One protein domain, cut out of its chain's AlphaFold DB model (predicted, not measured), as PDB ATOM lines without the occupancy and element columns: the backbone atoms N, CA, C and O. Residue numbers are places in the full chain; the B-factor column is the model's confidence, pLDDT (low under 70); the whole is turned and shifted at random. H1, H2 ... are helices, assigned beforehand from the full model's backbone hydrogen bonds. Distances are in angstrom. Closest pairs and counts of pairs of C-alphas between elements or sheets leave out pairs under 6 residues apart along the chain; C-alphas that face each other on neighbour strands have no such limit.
ATOM      1  N   TYR A  42     -57.287  29.973  24.129       39.34
ATOM      2  CA  TYR A  42     -57.331  31.439  23.969       39.34
ATOM      3  C   TYR A  42     -58.665  32.193  24.204       39.34
ATOM      4  O   TYR A  42     -58.675  33.410  24.049       39.34
ATOM      5  N   LYS A  43     -59.813  31.571  24.525       37.41
ATOM      6  CA  LYS A  43     -61.121  32.276  24.404       37.41
ATOM      7  C   LYS A  43     -61.947  32.531  25.664       37.41
ATOM      8  O   LYS A  43     -62.777  33.432  25.621       37.41
ATOM      9  N   TYR A  44     -61.749  31.816  26.771       37.16
ATOM     10  CA  TYR A  44     -62.617  31.979  27.959       37.16
ATOM     11  C   TYR A  44     -61.931  32.604  29.183       37.16
ATOM     12  O   TYR A  44     -62.610  33.146  30.052       37.16
ATOM     13  N   PHE A  45     -60.597  32.590  29.234       45.12
ATOM     14  CA  PHE A  45     -59.815  33.099  30.368       45.12
ATOM     15  C   PHE A  45     -59.217  34.505  30.156       45.12
ATOM     16  O   PHE A  45     -58.858  35.157  31.136       45.12
ATOM     17  N   MET A  46     -59.155  35.008  28.914       42.50
ATOM     18  CA  MET A  46     -58.408  36.238  28.591       42.50
ATOM     19  C   MET A  46     -58.972  37.506  29.246       42.50
ATOM     20  O   MET A  46     -58.213  38.306  29.777       42.50
ATOM     21  N   TYR A  47     -60.295  37.646  29.380       37.53
ATOM     22  CA  TYR A  47     -60.878  38.921  29.829       37.53
ATOM     23  C   TYR A  47     -60.550  39.328  31.282       37.53
ATOM     24  O   TYR A  47     -60.753  40.480  31.650       37.53
ATOM     25  N   ARG A  48     -60.082  38.406  32.141       45.00
ATOM     26  CA  ARG A  48     -59.628  38.735  33.512       45.00
ATOM     27  C   ARG A  48     -58.120  38.581  33.718       45.00
ATOM     28  O   ARG A  48     -57.625  38.992  34.766       45.00
ATOM     29  N   LEU A  49     -57.415  37.976  32.762       52.81
ATOM     30  CA  LEU A  49     -55.969  37.763  32.823       52.81
ATOM     31  C   LEU A  49     -55.193  38.803  32.009       52.81
ATOM     32  O   LEU A  49     -54.069  39.095  32.397       52.81
ATOM     33  N   ASP A  50     -55.776  39.419  30.975       57.28
ATOM     34  CA  ASP A  50     -55.091  40.429  30.146       57.28
ATOM     35  C   ASP A  50     -54.550  41.601  30.989       57.28
ATOM     36  O   ASP A  50     -53.395  41.999  30.848       57.28
ATOM     37  N   ASP A  51     -55.322  42.076  31.973       63.84
ATOM     38  CA  ASP A  51     -54.875  43.136  32.891       63.84
ATOM     39  C   ASP A  51     -53.728  42.696  33.818       63.84
ATOM     40  O   ASP A  51     -53.051  43.546  34.404       63.84
ATOM     41  N   LYS A  52     -53.515  41.383  33.981       70.50
ATOM     42  CA  LYS A  52     -52.492  40.772  34.844       70.50
ATOM     43  C   LYS A  52     -51.244  40.309  34.090       70.50
ATOM     44  O   LYS A  52     -50.204  40.155  34.732       70.50
ATOM     45  N   VAL A  53     -51.338  40.116  32.776       76.56
ATOM     46  CA  VAL A  53     -50.221  39.746  31.897       76.56
ATOM     47  C   VAL A  53     -49.408  40.993  31.567       76.56
ATOM     48  O   VAL A  53     -49.971  42.018  31.186       76.56
ATOM     49  N   LEU A  54     -48.092  40.938  31.770       81.62
ATOM     50  CA  LEU A  54     -47.175  41.999  31.355       81.62
ATOM     51  C   LEU A  54     -46.724  41.718  29.921       81.62
ATOM     52  O   LEU A  54     -46.455  40.571  29.579       81.62
ATOM     53  N   THR A  55     -46.610  42.752  29.098       84.44
ATOM     54  CA  THR A  55     -46.051  42.642  27.743       84.44
ATOM     55  C   THR A  55     -44.662  43.270  27.651       84.44
ATOM     56  O   THR A  55     -44.328  44.180  28.414       84.44
ATOM     57  N   VAL A  56     -43.862  42.825  26.676       83.50
ATOM     58  CA  VAL A  56     -42.573  43.453  26.343       83.50
ATOM     59  C   VAL A  56     -42.731  44.951  26.053       83.50
ATOM     60  O   VAL A  56     -41.938  45.742  26.551       83.50
ATOM     61  N   ASP A  57     -43.769  45.353  25.314       84.75
ATOM     62  CA  ASP A  57     -44.004  46.764  24.976       84.75
ATOM     63  C   ASP A  57     -44.341  47.605  26.225       84.75
ATOM     64  O   ASP A  57     -43.812  48.704  26.391       84.75
ATOM     65  N   GLU A  58     -45.157  47.085  27.157       88.19
ATOM     66  CA  GLU A  58     -45.405  47.749  28.449       88.19
ATOM     67  C   GLU A  58     -44.110  47.898  29.262       88.19
ATOM     68  O   GLU A  58     -43.876  48.951  29.859       88.19
ATOM     69  N   LEU A  59     -43.262  46.867  29.277       88.75
ATOM     70  CA  LEU A  59     -41.991  46.885  29.997       88.75
ATOM     71  C   LEU A  59     -40.996  47.872  29.367       88.75
ATOM     72  O   LEU A  59     -40.393  48.664  30.087       88.75
ATOM     73  N   MET A  60     -40.874  47.885  28.038       89.69
ATOM     74  CA  MET A  60     -39.988  48.801  27.314       89.69
ATOM     75  C   MET A  60     -40.472  50.252  27.353       89.69
ATOM     76  O   MET A  60     -39.640  51.154  27.372       89.69
ATOM     77  N   SER A  61     -41.781  50.503  27.484       90.44
ATOM     78  CA  SER A  61     -42.309  51.865  27.687       90.44
ATOM     79  C   SER A  61     -41.767  52.547  28.951       90.44
ATOM     80  O   SER A  61     -41.792  53.772  29.070       90.44
ATOM     81  N   LEU A  62     -41.251  51.770  29.912       91.44
ATOM     82  CA  LEU A  62     -40.592  52.312  31.096       91.44
ATOM     83  C   LEU A  62     -39.268  53.006  30.751       91.44
ATOM     84  O   LEU A  62     -38.925  53.981  31.411       91.44
ATOM     85  N   ALA A  63     -38.553  52.556  29.716       88.38
ATOM     86  CA  ALA A  63     -37.256  53.115  29.334       88.38
ATOM     87  C   ALA A  63     -37.340  54.575  28.844       88.38
ATOM     88  O   ALA A  63     -36.346  55.295  28.900       88.38
ATOM     89  N   GLU A  64     -38.521  55.029  28.411       87.06
ATOM     90  CA  GLU A  64     -38.774  56.405  27.954       87.06
ATOM     91  C   GLU A  64     -38.931  57.414  29.109       87.06
ATOM     92  O   GLU A  64     -38.963  58.624  28.884       87.06
ATOM     93  N   LYS A  65     -39.051  56.930  30.352       89.19
ATOM     94  CA  LYS A  65     -39.297  57.747  31.546       89.19
ATOM     95  C   LYS A  65     -37.992  58.129  32.243       89.19
ATOM     96  O   LYS A  65     -36.996  57.409  32.175       89.19
ATOM     97  N   ASP A  66     -38.013  59.235  32.987       91.88
ATOM     98  CA  ASP A  66     -36.935  59.527  33.937       91.88
ATOM     99  C   ASP A  66     -36.889  58.488  35.071       91.88
ATOM    100  O   ASP A  66     -37.868  57.791  35.335       91.88
ATOM    101  N   ASP A  67     -35.751  58.377  35.760       89.19
ATOM    102  CA  ASP A  67     -35.506  57.318  36.747       89.19
ATOM    103  C   ASP A  67     -36.562  57.269  37.869       89.19
ATOM    104  O   ASP A  67     -36.983  56.185  38.287       89.19
ATOM    105  N   ALA A  68     -37.025  58.427  38.354       90.88
ATOM    106  CA  ALA A  68     -37.987  58.489  39.451       90.88
ATOM    107  C   ALA A  68     -39.387  58.070  38.982       90.88
ATOM    108  O   ALA A  68     -40.079  57.295  39.659       90.88
ATOM    109  N   GLU A  69     -39.810  58.554  37.814       93.38
ATOM    110  CA  GLU A  69     -41.086  58.183  37.214       93.38
ATOM    111  C   GLU A  69     -41.099  56.714  36.767       93.38
ATOM    112  O   GLU A  69     -42.108  56.018  36.948       93.38
ATOM    113  N   MET A  70     -39.980  56.219  36.244       92.81
ATOM    114  CA  MET A  70     -39.795  54.835  35.832       92.81
ATOM    115  C   MET A  70     -39.977  53.886  37.018       92.81
ATOM    116  O   MET A  70     -40.822  52.995  36.952       92.81
ATOM    117  N   ILE A  71     -39.268  54.108  38.132       93.00
ATOM    118  CA  ILE A  71     -39.381  53.265  39.335       93.00
ATOM    119  C   ILE A  71     -40.813  53.286  39.877       93.00
ATOM    120  O   ILE A  71     -41.385  52.239  40.191       93.00
ATOM    121  N   LYS A  72     -41.437  54.468  39.950       93.44
ATOM    122  CA  LYS A  72     -42.831  54.596  40.391       93.44
ATOM    123  C   LYS A  72     -43.786  53.814  39.483       93.44
ATOM    124  O   LYS A  72     -44.683  53.136  39.988       93.44
ATOM    125  N   SER A  73     -43.596  53.896  38.168       93.19
ATOM    126  CA  SER A  73     -44.424  53.204  37.174       93.19
ATOM    127  C   SER A  73     -44.217  51.688  37.236       93.19
ATOM    128  O   SER A  73     -45.195  50.947  37.299       93.19
ATOM    129  N   ALA A  74     -42.969  51.228  37.329       92.88
ATOM    130  CA  ALA A  74     -42.613  49.821  37.486       92.88
ATOM    131  C   ALA A  74     -43.247  49.212  38.742       92.88
ATOM    132  O   ALA A  74     -43.845  48.141  38.693       92.88
ATOM    133  N   ASN A  75     -43.207  49.939  39.858       92.88
ATOM    134  CA  ASN A  75     -43.835  49.515  41.104       92.88
ATOM    135  C   ASN A  75     -45.356  49.375  40.980       92.88
ATOM    136  O   ASN A  75     -45.944  48.423  41.492       92.88
ATOM    137  N   GLN A  76     -46.006  50.321  40.299       91.25
ATOM    138  CA  GLN A  76     -47.444  50.254  40.046       91.25
ATOM    139  C   GLN A  76     -47.805  49.099  39.112       91.25
ATOM    140  O   GLN A  76     -48.806  48.424  39.355       91.25
ATOM    141  N   LEU A  77     -46.994  48.851  38.080       90.50
ATOM    142  CA  LEU A  77     -47.142  47.683  37.217       90.50
ATOM    143  C   LEU A  77     -46.994  46.399  38.030       90.50
ATOM    144  O   LEU A  77     -47.855  45.536  37.934       90.50
ATOM    145  N   TYR A  78     -45.995  46.303  38.906       89.75
ATOM    146  CA  TYR A  78     -45.765  45.111  39.721       89.75
ATOM    147  C   TYR A  78     -46.916  44.801  40.688       89.75
ATOM    148  O   TYR A  78     -47.263  43.644  40.890       89.75
ATOM    149  N   ILE A  79     -47.572  45.824  41.246       85.88
ATOM    150  CA  ILE A  79     -48.785  45.639  42.068       85.88
ATOM    151  C   ILE A  79     -49.955  45.109  41.223       85.88
ATOM    152  O   ILE A  79     -50.820  44.377  41.713       85.88
ATOM    153  N   ARG A  80     -50.029  45.526  39.956       84.00
ATOM    154  CA  ARG A  80     -51.147  45.204  39.069       84.00
ATOM    155  C   ARG A  80     -50.965  43.875  38.358       84.00
ATOM    156  O   ARG A  80     -51.973  43.201  38.192       84.00
ATOM    157  N   LYS A  81     -49.748  43.497  37.980       81.56
ATOM    158  CA  LYS A  81     -49.416  42.318  37.168       81.56
ATOM    159  C   LYS A  81     -48.969  41.139  38.043       81.56
ATOM    160  O   LYS A  81     -48.768  41.291  39.246       81.56
ATOM    161  N   TYR A  82     -48.845  39.948  37.462       76.94
ATOM    162  CA  TYR A  82     -48.217  38.817  38.156       76.94
ATOM    163  C   TYR A  82     -46.696  38.992  38.211       76.94
ATOM    164  O   TYR A  82     -46.086  39.355  37.211       76.94
ATOM    165  N   GLY A  83     -46.080  38.701  39.362       75.19
ATOM    166  CA  GLY A  83     -44.627  38.844  39.539       75.19
ATOM    167  C   GLY A  83     -43.826  38.040  38.514       75.19
ATOM    168  O   GLY A  83     -42.966  38.597  37.843       75.19
ATOM    169  N   LEU A  84     -44.214  36.779  38.288       75.75
ATOM    170  CA  LEU A  84     -43.558  35.884  37.328       75.75
ATOM    171  C   LEU A  84     -43.581  36.409  35.880       75.75
ATOM    172  O   LEU A  84     -42.713  36.059  35.087       75.75
ATOM    173  N   GLU A  85     -44.536  37.273  35.528       82.00
ATOM    174  CA  GLU A  85     -44.538  37.904  34.207       82.00
ATOM    175  C   GLU A  85     -43.350  38.855  34.038       82.00
ATOM    176  O   GLU A  85     -42.811  38.946  32.946       82.00
ATOM    177  N   PHE A  86     -42.854  39.499  35.099       88.88
ATOM    178  CA  PHE A  86     -41.618  40.282  34.998       88.88
ATOM    179  C   PHE A  86     -40.427  39.388  34.661       88.88
ATOM    180  O   PHE A  86     -39.701  39.696  33.720       88.88
ATOM    181  N   GLU A  87     -40.261  38.264  35.364       87.44
ATOM    182  CA  GLU A  87     -39.190  37.307  35.068       87.44
ATOM    183  C   GLU A  87     -39.273  36.820  33.609       87.44
ATOM    184  O   GLU A  87     -38.284  36.862  32.873       87.44
ATOM    185  N   ASN A  88     -40.468  36.411  33.171       83.12
ATOM    186  CA  ASN A  88     -40.702  35.872  31.832       83.12
ATOM    187  C   ASN A  88     -40.468  36.915  30.729       83.12
ATOM    188  O   ASN A  88     -39.749  36.633  29.769       83.12
ATOM    189  N   GLN A  89     -41.045  38.114  30.860       86.31
ATOM    190  CA  GLN A  89     -40.930  39.162  29.841       86.31
ATOM    191  C   GLN A  89     -39.505  39.726  29.764       86.31
ATOM    192  O   GLN A  89     -39.017  40.001  28.668       86.31
ATOM    193  N   ILE A  90     -38.797  39.841  30.896       91.88
ATOM    194  CA  ILE A  90     -37.370  40.200  30.893       91.88
ATOM    195  C   ILE A  90     -36.550  39.095  30.220       91.88
ATOM    196  O   ILE A  90     -35.682  39.390  29.401       91.88
ATOM    197  N   GLY A  91     -36.838  37.824  30.511       88.44
ATOM    198  CA  GLY A  91     -36.193  36.696  29.842       88.44
ATOM    199  C   GLY A  91     -36.405  36.712  28.324       88.44
ATOM    200  O   GLY A  91     -35.467  36.468  27.562       88.44
ATOM    201  N   GLU A  92     -37.613  37.053  27.868       86.62
ATOM    202  CA  GLU A  92     -37.913  37.215  26.446       86.62
ATOM    203  C   GLU A  92     -37.141  38.390  25.829       86.62
ATOM    204  O   GLU A  92     -36.528  38.215  24.774       86.62
ATOM    205  N   LEU A  93     -37.107  39.545  26.499       89.38
ATOM    206  CA  LEU A  93     -36.320  40.711  26.083       89.38
ATOM    207  C   LEU A  93     -34.835  40.378  25.921       89.38
ATOM    208  O   LEU A  93     -34.242  40.651  24.878       89.38
ATOM    209  N   LEU A  94     -34.240  39.725  26.918       91.06
ATOM    210  CA  LEU A  94     -32.836  39.315  26.889       91.06
ATOM    211  C   LEU A  94     -32.551  38.325  25.749       91.06
ATOM    212  O   LEU A  94     -31.508  38.398  25.102       91.06
ATOM    213  N   ALA A  95     -33.495  37.432  25.437       87.06
ATOM    214  CA  ALA A  95     -33.369  36.514  24.308       87.06
ATOM    215  C   ALA A  95     -33.446  37.222  22.941       87.06
ATOM    216  O   ALA A  95     -32.878  36.721  21.964       87.06
ATOM    217  N   GLN A  96     -34.134  38.367  22.846       85.62
ATOM    218  CA  GLN A  96     -34.255  39.137  21.602       85.62
ATOM    219  C   GLN A  96     -32.938  39.800  21.178       85.62
ATOM    220  O   GLN A  96     -32.742  39.969  19.976       85.62
ATOM    221  N   ILE A  97     -32.006  40.057  22.109       88.12
ATOM    222  CA  ILE A  97     -30.663  40.613  21.828       88.12
ATOM    223  C   ILE A  97     -29.936  39.830  20.719       88.12
ATOM    224  O   ILE A  97     -29.191  40.400  19.927       88.12
ATOM    225  N   TYR A  98     -30.166  38.517  20.634       83.06
ATOM    226  CA  TYR A  98     -29.464  37.625  19.703       83.06
ATOM    227  C   TYR A  98     -30.277  37.245  18.458       83.06
ATOM    228  O   TYR A  98     -29.812  36.431  17.654       83.06
ATOM    229  N   LYS A  99     -31.506  37.753  18.303       80.06
ATOM    230  CA  LYS A  99     -32.351  37.431  17.147       80.06
ATOM    231  C   LYS A  99     -32.026  38.371  15.984       80.06
ATOM    232  O   LYS A  99     -32.313  39.560  16.038       80.06
ATOM    233  N   ASN A 100     -31.495  37.822  14.892       56.78
ATOM    234  CA  ASN A 100     -31.399  38.530  13.613       56.78
ATOM    235  C   ASN A 100     -32.788  38.564  12.964       56.78
ATOM    236  O   ASN A 100     -33.172  37.613  12.284       56.78
ATOM    237  N   ASN A 101     -33.564  39.624  13.180       51.56
ATOM    238  CA  ASN A 101     -34.906  39.699  12.611       51.56
ATOM    239  C   ASN A 101     -34.899  40.403  11.250       51.56
ATOM    240  O   ASN A 101     -34.622  41.595  11.148       51.56
ATOM    241  N   ALA A 102     -35.345  39.676  10.223       48.25
ATOM    242  CA  ALA A 102     -35.860  40.240   8.975       48.25
ATOM    243  C   ALA A 102     -37.143  41.093   9.184       48.25
ATOM    244  O   ALA A 102     -37.614  41.729   8.248       48.25
ATOM    245  N   GLU A 103     -37.693  41.123  10.407       51.72
ATOM    246  CA  GLU A 103     -38.947  41.797  10.791       51.72
ATOM    247  C   GLU A 103     -38.754  43.094  11.612       51.72
ATOM    248  O   GLU A 103     -39.710  43.646  12.150       51.72
ATOM    249  N   GLY A 104     -37.533  43.636  11.687       49.09
ATOM    250  CA  GLY A 104     -37.333  45.070  11.953       49.09
ATOM    251  C   GLY A 104     -37.509  45.588  13.390       49.09
ATOM    252  O   GLY A 104     -37.433  46.798  13.584       49.09
ATOM    253  N   ARG A 105     -37.689  44.735  14.409       51.78
ATOM    254  CA  ARG A 105     -37.503  45.133  15.820       51.78
ATOM    255  C   ARG A 105     -36.394  44.305  16.462       51.78
ATOM    256  O   ARG A 105     -36.596  43.147  16.822       51.78
ATOM    257  N   THR A 106     -35.222  44.912  16.572       62.09
ATOM    258  CA  THR A 106     -34.111  44.485  17.432       62.09
ATOM    259  C   THR A 106     -33.879  45.616  18.420       62.09
ATOM    260  O   THR A 106     -33.540  46.719  17.996       62.09
ATOM    261  N   PHE A 107     -34.120  45.361  19.705       72.44
ATOM    262  CA  PHE A 107     -33.807  46.304  20.778       72.44
ATOM    263  C   PHE A 107     -32.295  46.319  21.026       72.44
ATOM    264  O   PHE A 107     -31.657  45.263  20.990       72.44
ATOM    265  N   ASP A 108     -31.725  47.500  21.271       85.56
ATOM    266  CA  ASP A 108     -30.315  47.619  21.646       85.56
ATOM    267  C   ASP A 108     -30.107  47.000  23.039       85.56
ATOM    268  O   ASP A 108     -30.829  47.307  23.991       85.56
ATOM    269  N   TYR A 109     -29.102  46.130  23.177       89.62
ATOM    270  CA  TYR A 109     -28.764  45.523  24.464       89.62
ATOM    271  C   TYR A 109     -28.413  46.584  25.516       89.62
ATOM    272  O   TYR A 109     -28.674  46.366  26.697       89.62
ATOM    273  N   ASN A 110     -27.871  47.739  25.105       90.19
ATOM    274  CA  ASN A 110     -27.578  48.842  26.020       90.19
ATOM    275  C   ASN A 110     -28.861  49.410  26.636       90.19
ATOM    276  O   ASN A 110     -28.901  49.671  27.836       90.19
ATOM    277  N   GLU A 111     -29.921  49.577  25.843       90.50
ATOM    278  CA  GLU A 111     -31.218  50.053  26.340       90.50
ATOM    279  C   GLU A 111     -31.821  49.057  27.330       90.50
ATOM    280  O   GLU A 111     -32.268  49.454  28.407       90.50
ATOM    281  N   ILE A 112     -31.760  47.760  27.007       93.06
ATOM    282  CA  ILE A 112     -32.259  46.696  27.885       93.06
ATOM    283  C   ILE A 112     -31.477  46.685  29.202       93.06
ATOM    284  O   ILE A 112     -32.082  46.725  30.269       93.06
ATOM    285  N   TYR A 113     -30.144  46.649  29.167       94.81
ATOM    286  CA  TYR A 113     -29.342  46.569  30.393       94.81
ATOM    287  C   TYR A 113     -29.490  47.817  31.260       94.81
ATOM    288  O   TYR A 113     -29.638  47.689  32.475       94.81
ATOM    289  N   ASN A 114     -29.551  49.004  30.651       92.88
ATOM    290  CA  ASN A 114     -29.817  50.245  31.374       92.88
ATOM    291  C   ASN A 114     -31.196  50.224  32.046       92.88
ATOM    292  O   ASN A 114     -31.327  50.650  33.193       92.88
ATOM    293  N   LEU A 115     -32.227  49.717  31.361       94.12
ATOM    294  CA  LEU A 115     -33.550  49.535  31.954       94.12
ATOM    295  C   LEU A 115     -33.471  48.601  33.169       94.12
ATOM    296  O   LEU A 115     -33.958  48.958  34.242       94.12
ATOM    297  N   LEU A 116     -32.827  47.439  33.030       95.62
ATOM    298  CA  LEU A 116     -32.694  46.470  34.120       95.62
ATOM    299  C   LEU A 116     -31.942  47.054  35.321       95.62
ATOM    300  O   LEU A 116     -32.450  46.971  36.435       95.62
ATOM    301  N   GLU A 117     -30.803  47.716  35.105       94.88
ATOM    302  CA  GLU A 117     -30.039  48.375  36.174       94.88
ATOM    303  C   GLU A 117     -30.873  49.421  36.921       94.88
ATOM    304  O   GLU A 117     -30.813  49.545  38.146       94.88
ATOM    305  N   LYS A 118     -31.680  50.205  36.208       93.94
ATOM    306  CA  LYS A 118     -32.532  51.189  36.871       93.94
ATOM    307  C   LYS A 118     -33.676  50.518  37.633       93.94
ATOM    308  O   LYS A 118     -34.039  50.979  38.715       93.94
ATOM    309  N   LEU A 119     -34.253  49.438  37.104       93.38
ATOM    310  CA  LEU A 119     -35.369  48.735  37.742       93.38
ATOM    311  C   LEU A 119     -34.956  48.037  39.046       93.38
ATOM    312  O   LEU A 119     -35.760  47.972  39.981       93.38
ATOM    313  N   THR A 120     -33.704  47.590  39.169       92.81
ATOM    314  CA  THR A 120     -33.186  47.005  40.420       92.81
ATOM    315  C   THR A 120     -33.056  48.031  41.548       92.81
ATOM    316  O   THR A 120     -32.987  47.652  42.714       92.81
ATOM    317  N   LYS A 121     -33.160  49.335  41.254       91.38
ATOM    318  CA  LYS A 121     -33.271  50.411  42.260       91.38
ATOM    319  C   LYS A 121     -34.687  50.555  42.839       91.38
ATOM    320  O   LYS A 121     -34.914  51.399  43.707       91.38
ATOM    321  N   SER A 122     -35.653  49.747  42.389       91.56
ATOM    322  CA  SER A 122     -36.999  49.697  42.974       91.56
ATOM    323  C   SER A 122     -36.945  49.429  44.479       91.56
ATOM    324  O   SER A 122     -36.124  48.655  44.957       91.56
ATOM    325  N   ASN A 123     -37.871  50.006  45.247       89.75
ATOM    326  CA  ASN A 123     -38.056  49.686  46.665       89.75
ATOM    327  C   ASN A 123     -38.858  48.388  46.903       89.75
ATOM    328  O   ASN A 123     -38.829  47.862  48.017       89.75
ATOM    329  N   ILE A 124     -39.519  47.824  45.885       91.12
ATOM    330  CA  ILE A 124     -40.262  46.563  46.002       91.12
ATOM    331  C   ILE A 124     -39.291  45.391  45.863       91.12
ATOM    332  O   ILE A 124     -38.796  45.101  44.780       91.12
ATOM    333  N   ARG A 125     -39.066  44.672  46.968       89.88
ATOM    334  CA  ARG A 125     -38.156  43.518  46.995       89.88
ATOM    335  C   ARG A 125     -38.519  42.443  45.966       89.88
ATOM    336  O   ARG A 125     -37.637  42.006  45.246       89.88
ATOM    337  N   GLY A 126     -39.799  42.070  45.879       89.25
ATOM    338  CA  GLY A 126     -40.250  41.040  44.938       89.25
ATOM    339  C   GLY A 126     -39.904  41.379  43.488       89.25
ATOM    340  O   GLY A 126     -39.325  40.553  42.805       89.25
ATOM    341  N   LEU A 127     -40.141  42.624  43.056       91.81
ATOM    342  CA  LEU A 127     -39.783  43.072  41.707       91.81
ATOM    343  C   LEU A 127     -38.280  42.920  41.435       91.81
ATOM    344  O   LEU A 127     -37.906  42.400  40.389       91.81
ATOM    345  N   ARG A 128     -37.426  43.340  42.380       94.25
ATOM    346  CA  ARG A 128     -35.971  43.163  42.251       94.25
ATOM    347  C   ARG A 128     -35.594  41.690  42.099       94.25
ATOM    348  O   ARG A 128     -34.821  41.361  41.209       94.25
ATOM    349  N   ASP A 129     -36.183  40.818  42.914       91.81
ATOM    350  CA  ASP A 129     -35.919  39.378  42.865       91.81
ATOM    351  C   ASP A 129     -36.320  38.765  41.506       91.81
ATOM    352  O   ASP A 129     -35.551  37.985  40.949       91.81
ATOM    353  N   GLU A 130     -37.467  39.156  40.930       92.06
ATOM    354  CA  GLU A 130     -37.885  38.706  39.587       92.06
ATOM    355  C   GLU A 130     -36.913  39.176  38.490       92.06
ATOM    356  O   GLU A 130     -36.579  38.416  37.579       92.06
ATOM    357  N   ILE A 131     -36.401  40.410  38.595       94.44
ATOM    358  CA  ILE A 131     -35.390  40.945  37.668       94.44
ATOM    359  C   ILE A 131     -34.092  40.135  37.772       94.44
ATOM    360  O   ILE A 131     -33.571  39.668  36.758       94.44
ATOM    361  N   TYR A 132     -33.590  39.906  38.988       95.12
ATOM    362  CA  TYR A 132     -32.391  39.095  39.218       95.12
ATOM    363  C   TYR A 132     -32.562  37.668  38.682       95.12
ATOM    364  O   TYR A 132     -31.670  37.138  38.017       95.12
ATOM    365  N   ASN A 133     -33.734  37.063  38.889       92.81
ATOM    366  CA  ASN A 133     -34.063  35.724  38.400       92.81
ATOM    367  C   ASN A 133     -34.111  35.596  36.877       92.81
ATOM    368  O   ASN A 133     -33.928  34.483  36.364       92.81
ATOM    369  N   ALA A 134     -34.353  36.697  36.168       92.94
ATOM    370  CA  ALA A 134     -34.278  36.759  34.715       92.94
ATOM    371  C   ALA A 134     -32.846  37.022  34.215       92.94
ATOM    372  O   ALA A 134     -32.434  36.446  33.207       92.94
ATOM    373  N   ILE A 135     -32.065  37.827  34.944       95.31
ATOM    374  CA  ILE A 135     -30.654  38.108  34.636       95.31
ATOM    375  C   ILE A 135     -29.779  36.855  34.807       95.31
ATOM    376  O   ILE A 135     -28.926  36.579  33.967       95.31
ATOM    377  N   ILE A 136     -29.990  36.066  35.865       94.06
ATOM    378  CA  ILE A 136     -29.143  34.909  36.215       94.06
ATOM    379  C   ILE A 136     -28.963  33.908  35.053       94.06
ATOM    380  O   ILE A 136     -27.815  33.621  34.700       94.06
ATOM    381  N   PRO A 137     -30.029  33.395  34.402       91.81
ATOM    382  CA  PRO A 137     -29.878  32.488  33.264       91.81
ATOM    383  C   PRO A 137     -29.152  33.125  32.076       91.81
ATOM    384  O   PRO A 137     -28.438  32.439  31.344       91.81
ATOM    385  N   HIS A 138     -29.325  34.430  31.874       92.75
ATOM    386  CA  HIS A 138     -28.661  35.169  30.804       92.75
ATOM    387  C   HIS A 138     -27.154  35.292  31.053       92.75
ATOM    388  O   HIS A 138     -26.361  34.974  30.163       92.75
ATOM    389  N   LEU A 139     -26.757  35.617  32.288       93.81
ATOM    390  CA  LEU A 139     -25.357  35.589  32.720       93.81
ATOM    391  C   LEU A 139     -24.747  34.195  32.553       93.81
ATOM    392  O   LEU A 139     -23.649  34.077  32.029       93.81
ATOM    393  N   GLN A 140     -25.458  33.121  32.909       90.44
ATOM    394  CA  GLN A 140     -24.959  31.744  32.762       90.44
ATOM    395  C   GLN A 140     -24.740  31.326  31.302       90.44
ATOM    396  O   GLN A 140     -23.831  30.552  30.988       90.44
ATOM    397  N   GLN A 141     -25.563  31.828  30.379       88.19
ATOM    398  CA  GLN A 141     -25.382  31.543  28.958       88.19
ATOM    399  C   GLN A 141     -24.105  32.192  28.409       88.19
ATOM    400  O   GLN A 141     -23.459  31.582  27.546       88.19
ATOM    401  N   MET A 142     -23.732  33.375  28.919       86.44
ATOM    402  CA  MET A 142     -22.605  34.201  28.462       86.44
ATOM    403  C   MET A 142     -22.511  34.307  26.935       86.44
ATOM    404  O   MET A 142     -21.445  34.143  26.341       86.44
ATOM    405  N   ARG A 143     -23.643  34.509  26.262       86.69
ATOM    406  CA  ARG A 143     -23.619  34.786  24.825       86.69
ATOM    407  C   ARG A 143     -23.189  36.236  24.650       86.69
ATOM    408  O   ARG A 143     -23.792  37.118  25.236       86.69
ATOM    409  N   CYS A 144     -22.159  36.486  23.858       85.50
ATOM    410  CA  CYS A 144     -21.714  37.848  23.578       85.50
ATOM    411  C   CYS A 144     -21.776  38.111  22.075       85.50
ATOM    412  O   CYS A 144     -21.711  37.182  21.267       85.50
ATOM    413  N   ILE A 145     -21.965  39.381  21.723       87.06
ATOM    414  CA  ILE A 145     -21.974  39.841  20.326       87.06
ATOM    415  C   ILE A 145     -20.570  40.323  19.961       87.06
ATOM    416  O   ILE A 145     -20.029  39.932  18.932       87.06
ATOM    417  N   ASP A 146     -19.992  41.140  20.837       87.50
ATOM    418  CA  ASP A 146     -18.653  41.705  20.749       87.50
ATOM    419  C   ASP A 146     -18.115  42.008  22.165       87.50
ATOM    420  O   ASP A 146     -18.786  41.749  23.174       87.50
ATOM    421  N   ASN A 147     -16.918  42.593  22.240       91.50
ATOM    422  CA  ASN A 147     -16.263  42.969  23.495       91.50
ATOM    423  C   ASN A 147     -17.007  44.062  24.281       91.50
ATOM    424  O   ASN A 147     -16.967  44.074  25.514       91.50
ATOM    425  N   ARG A 148     -17.753  44.949  23.607       92.69
ATOM    426  CA  ARG A 148     -18.568  45.971  24.287       92.69
ATOM    427  C   ARG A 148     -19.748  45.327  24.996       92.69
ATOM    428  O   ARG A 148     -20.014  45.644  26.153       92.69
ATOM    429  N   HIS A 149     -20.422  44.402  24.321       92.88
ATOM    430  CA  HIS A 149     -21.495  43.622  24.910       92.88
ATOM    431  C   HIS A 149     -20.970  42.723  26.037       92.88
ATOM    432  O   HIS A 149     -21.607  42.644  27.083       92.88
ATOM    433  N   PHE A 150     -19.791  42.111  25.881       94.94
ATOM    434  CA  PHE A 150     -19.175  41.322  26.949       94.94
ATOM    435  C   PHE A 150     -18.922  42.158  28.210       94.94
ATOM    436  O   PHE A 150     -19.360  41.773  29.294       94.94
ATOM    437  N   LYS A 151     -18.317  43.345  28.069       96.00
ATOM    438  CA  LYS A 151     -18.128  44.275  29.192       96.00
ATOM    439  C   LYS A 151     -19.458  44.652  29.857       96.00
ATOM    440  O   LYS A 151     -19.559  44.638  31.080       96.00
ATOM    441  N   ALA A 152     -20.484  44.950  29.062       95.56
ATOM    442  CA  ALA A 152     -21.810  45.288  29.574       95.56
ATOM    443  C   ALA A 152     -22.491  44.102  30.291       95.56
ATOM    444  O   ALA A 152     -23.194  44.300  31.280       95.56
ATOM    445  N   LEU A 153     -22.257  42.869  29.832       95.62
ATOM    446  CA  LEU A 153     -22.755  41.650  30.473       95.62
ATOM    447  C   LEU A 153     -22.092  41.425  31.838       95.62
ATOM    448  O   LEU A 153     -22.780  41.057  32.784       95.62
ATOM    449  N   LEU A 154     -20.783  41.676  31.961       96.75
ATOM    450  CA  LEU A 154     -20.093  41.617  33.255       96.75
ATOM    451  C   LEU A 154     -20.587  42.705  34.215       96.75
ATOM    452  O   LEU A 154     -20.810  42.419  35.382       96.75
ATOM    453  N   HIS A 155     -20.864  43.917  33.729       95.88
ATOM    454  CA  HIS A 155     -21.500  44.955  34.554       95.88
ATOM    455  C   HIS A 155     -22.876  44.515  35.076       95.88
ATOM    456  O   HIS A 155     -23.224  44.772  36.223       95.88
ATOM    457  N   LEU A 156     -23.647  43.774  34.275       94.94
ATOM    458  CA  LEU A 156     -24.942  43.240  34.703       94.94
ATOM    459  C   LEU A 156     -24.820  42.213  35.847       94.94
ATOM    460  O   LEU A 156     -25.763  42.070  36.621       94.94
ATOM    461  N   TYR A 157     -23.679  41.525  35.989       96.00
ATOM    462  CA  TYR A 157     -23.405  40.690  37.166       96.00
ATOM    463  C   TYR A 157     -23.384  41.535  38.446       96.00
ATOM    464  O   TYR A 157     -24.044  41.172  39.415       96.00
ATOM    465  N   ASP A 158     -22.708  42.686  38.426       95.44
ATOM    466  CA  ASP A 158     -22.559  43.582  39.584       95.44
ATOM    467  C   ASP A 158     -23.864  44.281  40.005       95.44
ATOM    468  O   ASP A 158     -23.952  44.889  41.077       95.44
ATOM    469  N   VAL A 159     -24.894  44.197  39.160       94.31
ATOM    470  CA  VAL A 159     -26.244  44.698  39.436       94.31
ATOM    471  C   VAL A 159     -27.066  43.700  40.269       94.31
ATOM    472  O   VAL A 159     -28.049  44.096  40.900       94.31
ATOM    473  N   VAL A 160     -26.706  42.413  40.278       94.69
ATOM    474  CA  VAL A 160     -27.492  41.348  40.918       94.69
ATOM    475  C   VAL A 160     -27.185  41.246  42.410       94.69
ATOM    476  O   VAL A 160     -26.070  40.945  42.811       94.69
ATOM    477  N   ASP A 161     -28.200  41.369  43.267       91.56
ATOM    478  CA  ASP A 161     -28.024  41.110  44.703       91.56
ATOM    479  C   ASP A 161     -28.011  39.604  45.006       91.56
ATOM    480  O   ASP A 161     -29.039  39.006  45.341       91.56
ATOM    481  N   PHE A 162     -26.825  38.995  44.931       90.31
ATOM    482  CA  PHE A 162     -26.615  37.572  45.214       90.31
ATOM    483  C   PHE A 162     -26.917  37.148  46.664       90.31
ATOM    484  O   PHE A 162     -26.967  35.951  46.948       90.31
ATOM    485  N   ASN A 163     -27.162  38.089  47.585       84.81
ATOM    486  CA  ASN A 163     -27.530  37.785  48.970       84.81
ATOM    487  C   ASN A 163     -29.042  37.575  49.168       84.81
ATOM    488  O   ASN A 163     -29.487  37.198  50.262       84.81
ATOM    489  N   SER A 164     -29.866  37.813  48.142       83.00
ATOM    490  CA  SER A 164     -31.311  37.624  48.262       83.00
ATOM    491  C   SER A 164     -31.687  36.137  48.315       83.00
ATOM    492  O   SER A 164     -31.333  35.340  47.459       83.00
TER     493      SER A 164
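AT A GLANCE: This is residues 42 to 164 of the 433 residues of an uncharacterized protein of Bacteroides stercoris (UniProt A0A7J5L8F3). A compact body of helices is built round H5: H4 and H6 run side by side along one side of it, H7 runs along another, and the hairpin of H2 and H3 crosses it. Residues 42 to 48 stick out at one end. The printed part has 123 residues with seven named helices, H1 to H7 in chain order, and no named strand; its class is all helix, the radius of gyration of the C-alphas is 14.7 A, and the spans are 46 by 38 by 27 A.

HOW THE PARTS SIT: Start at H1, residues 46 to 49, which touches no helix. H2, residues 56 to 64, and H3, residues 67 to 80, form a hairpin; their closest C-alphas, Leu 62 and Met 70, are 5.4 A apart. H5, residues 109 to 119, is the hub, touching five helices; H3 is about perpendicular to it at 75 degrees, with closest C-alphas Ile 71 and Leu 119 at 6.3 A. H4, residues 83 to 96, touches H6, residues 125 to 141, the same way at a shallow tilt of 31 degrees; look at C-alphas Glu 87 and Glu 130, the closest, 4.9 A apart. H5, H6 and H7, residues 147 to 158, are an up-and-down bundle, each running against the one before; the closest C-alphas of H5 and H7, Tyr 113 and Leu 156, are 7.0 A apart. Every O i to N i+4 pair is within hydrogen-bond range in H3 and H5, against 9 of 10 in H4, 11 of 13 in H6, 7 of 8 in H7 and 2 of 5 in H2, where 4 of 6 O i to N i+3 pairs are; H1 is too short for such a pair.

IN THESE COORDINATES: Find C-alpha 46 at (-58.408, 36.238, 28.591), where H1 begins. H3 runs 19.9 A, H4 20.7 A and H6 25.1 A. H7 ends at C-alpha 158, (-22.559, 43.582, 39.584).

THE WHOLE: The farthest C-alphas, Tyr 44 and Asn 147, are 47.8 A apart. The printed part has no cut; the link from H4 to H5 is long. In this model pLDDT is under 70 in residues 42 to 51 and 100 to 106.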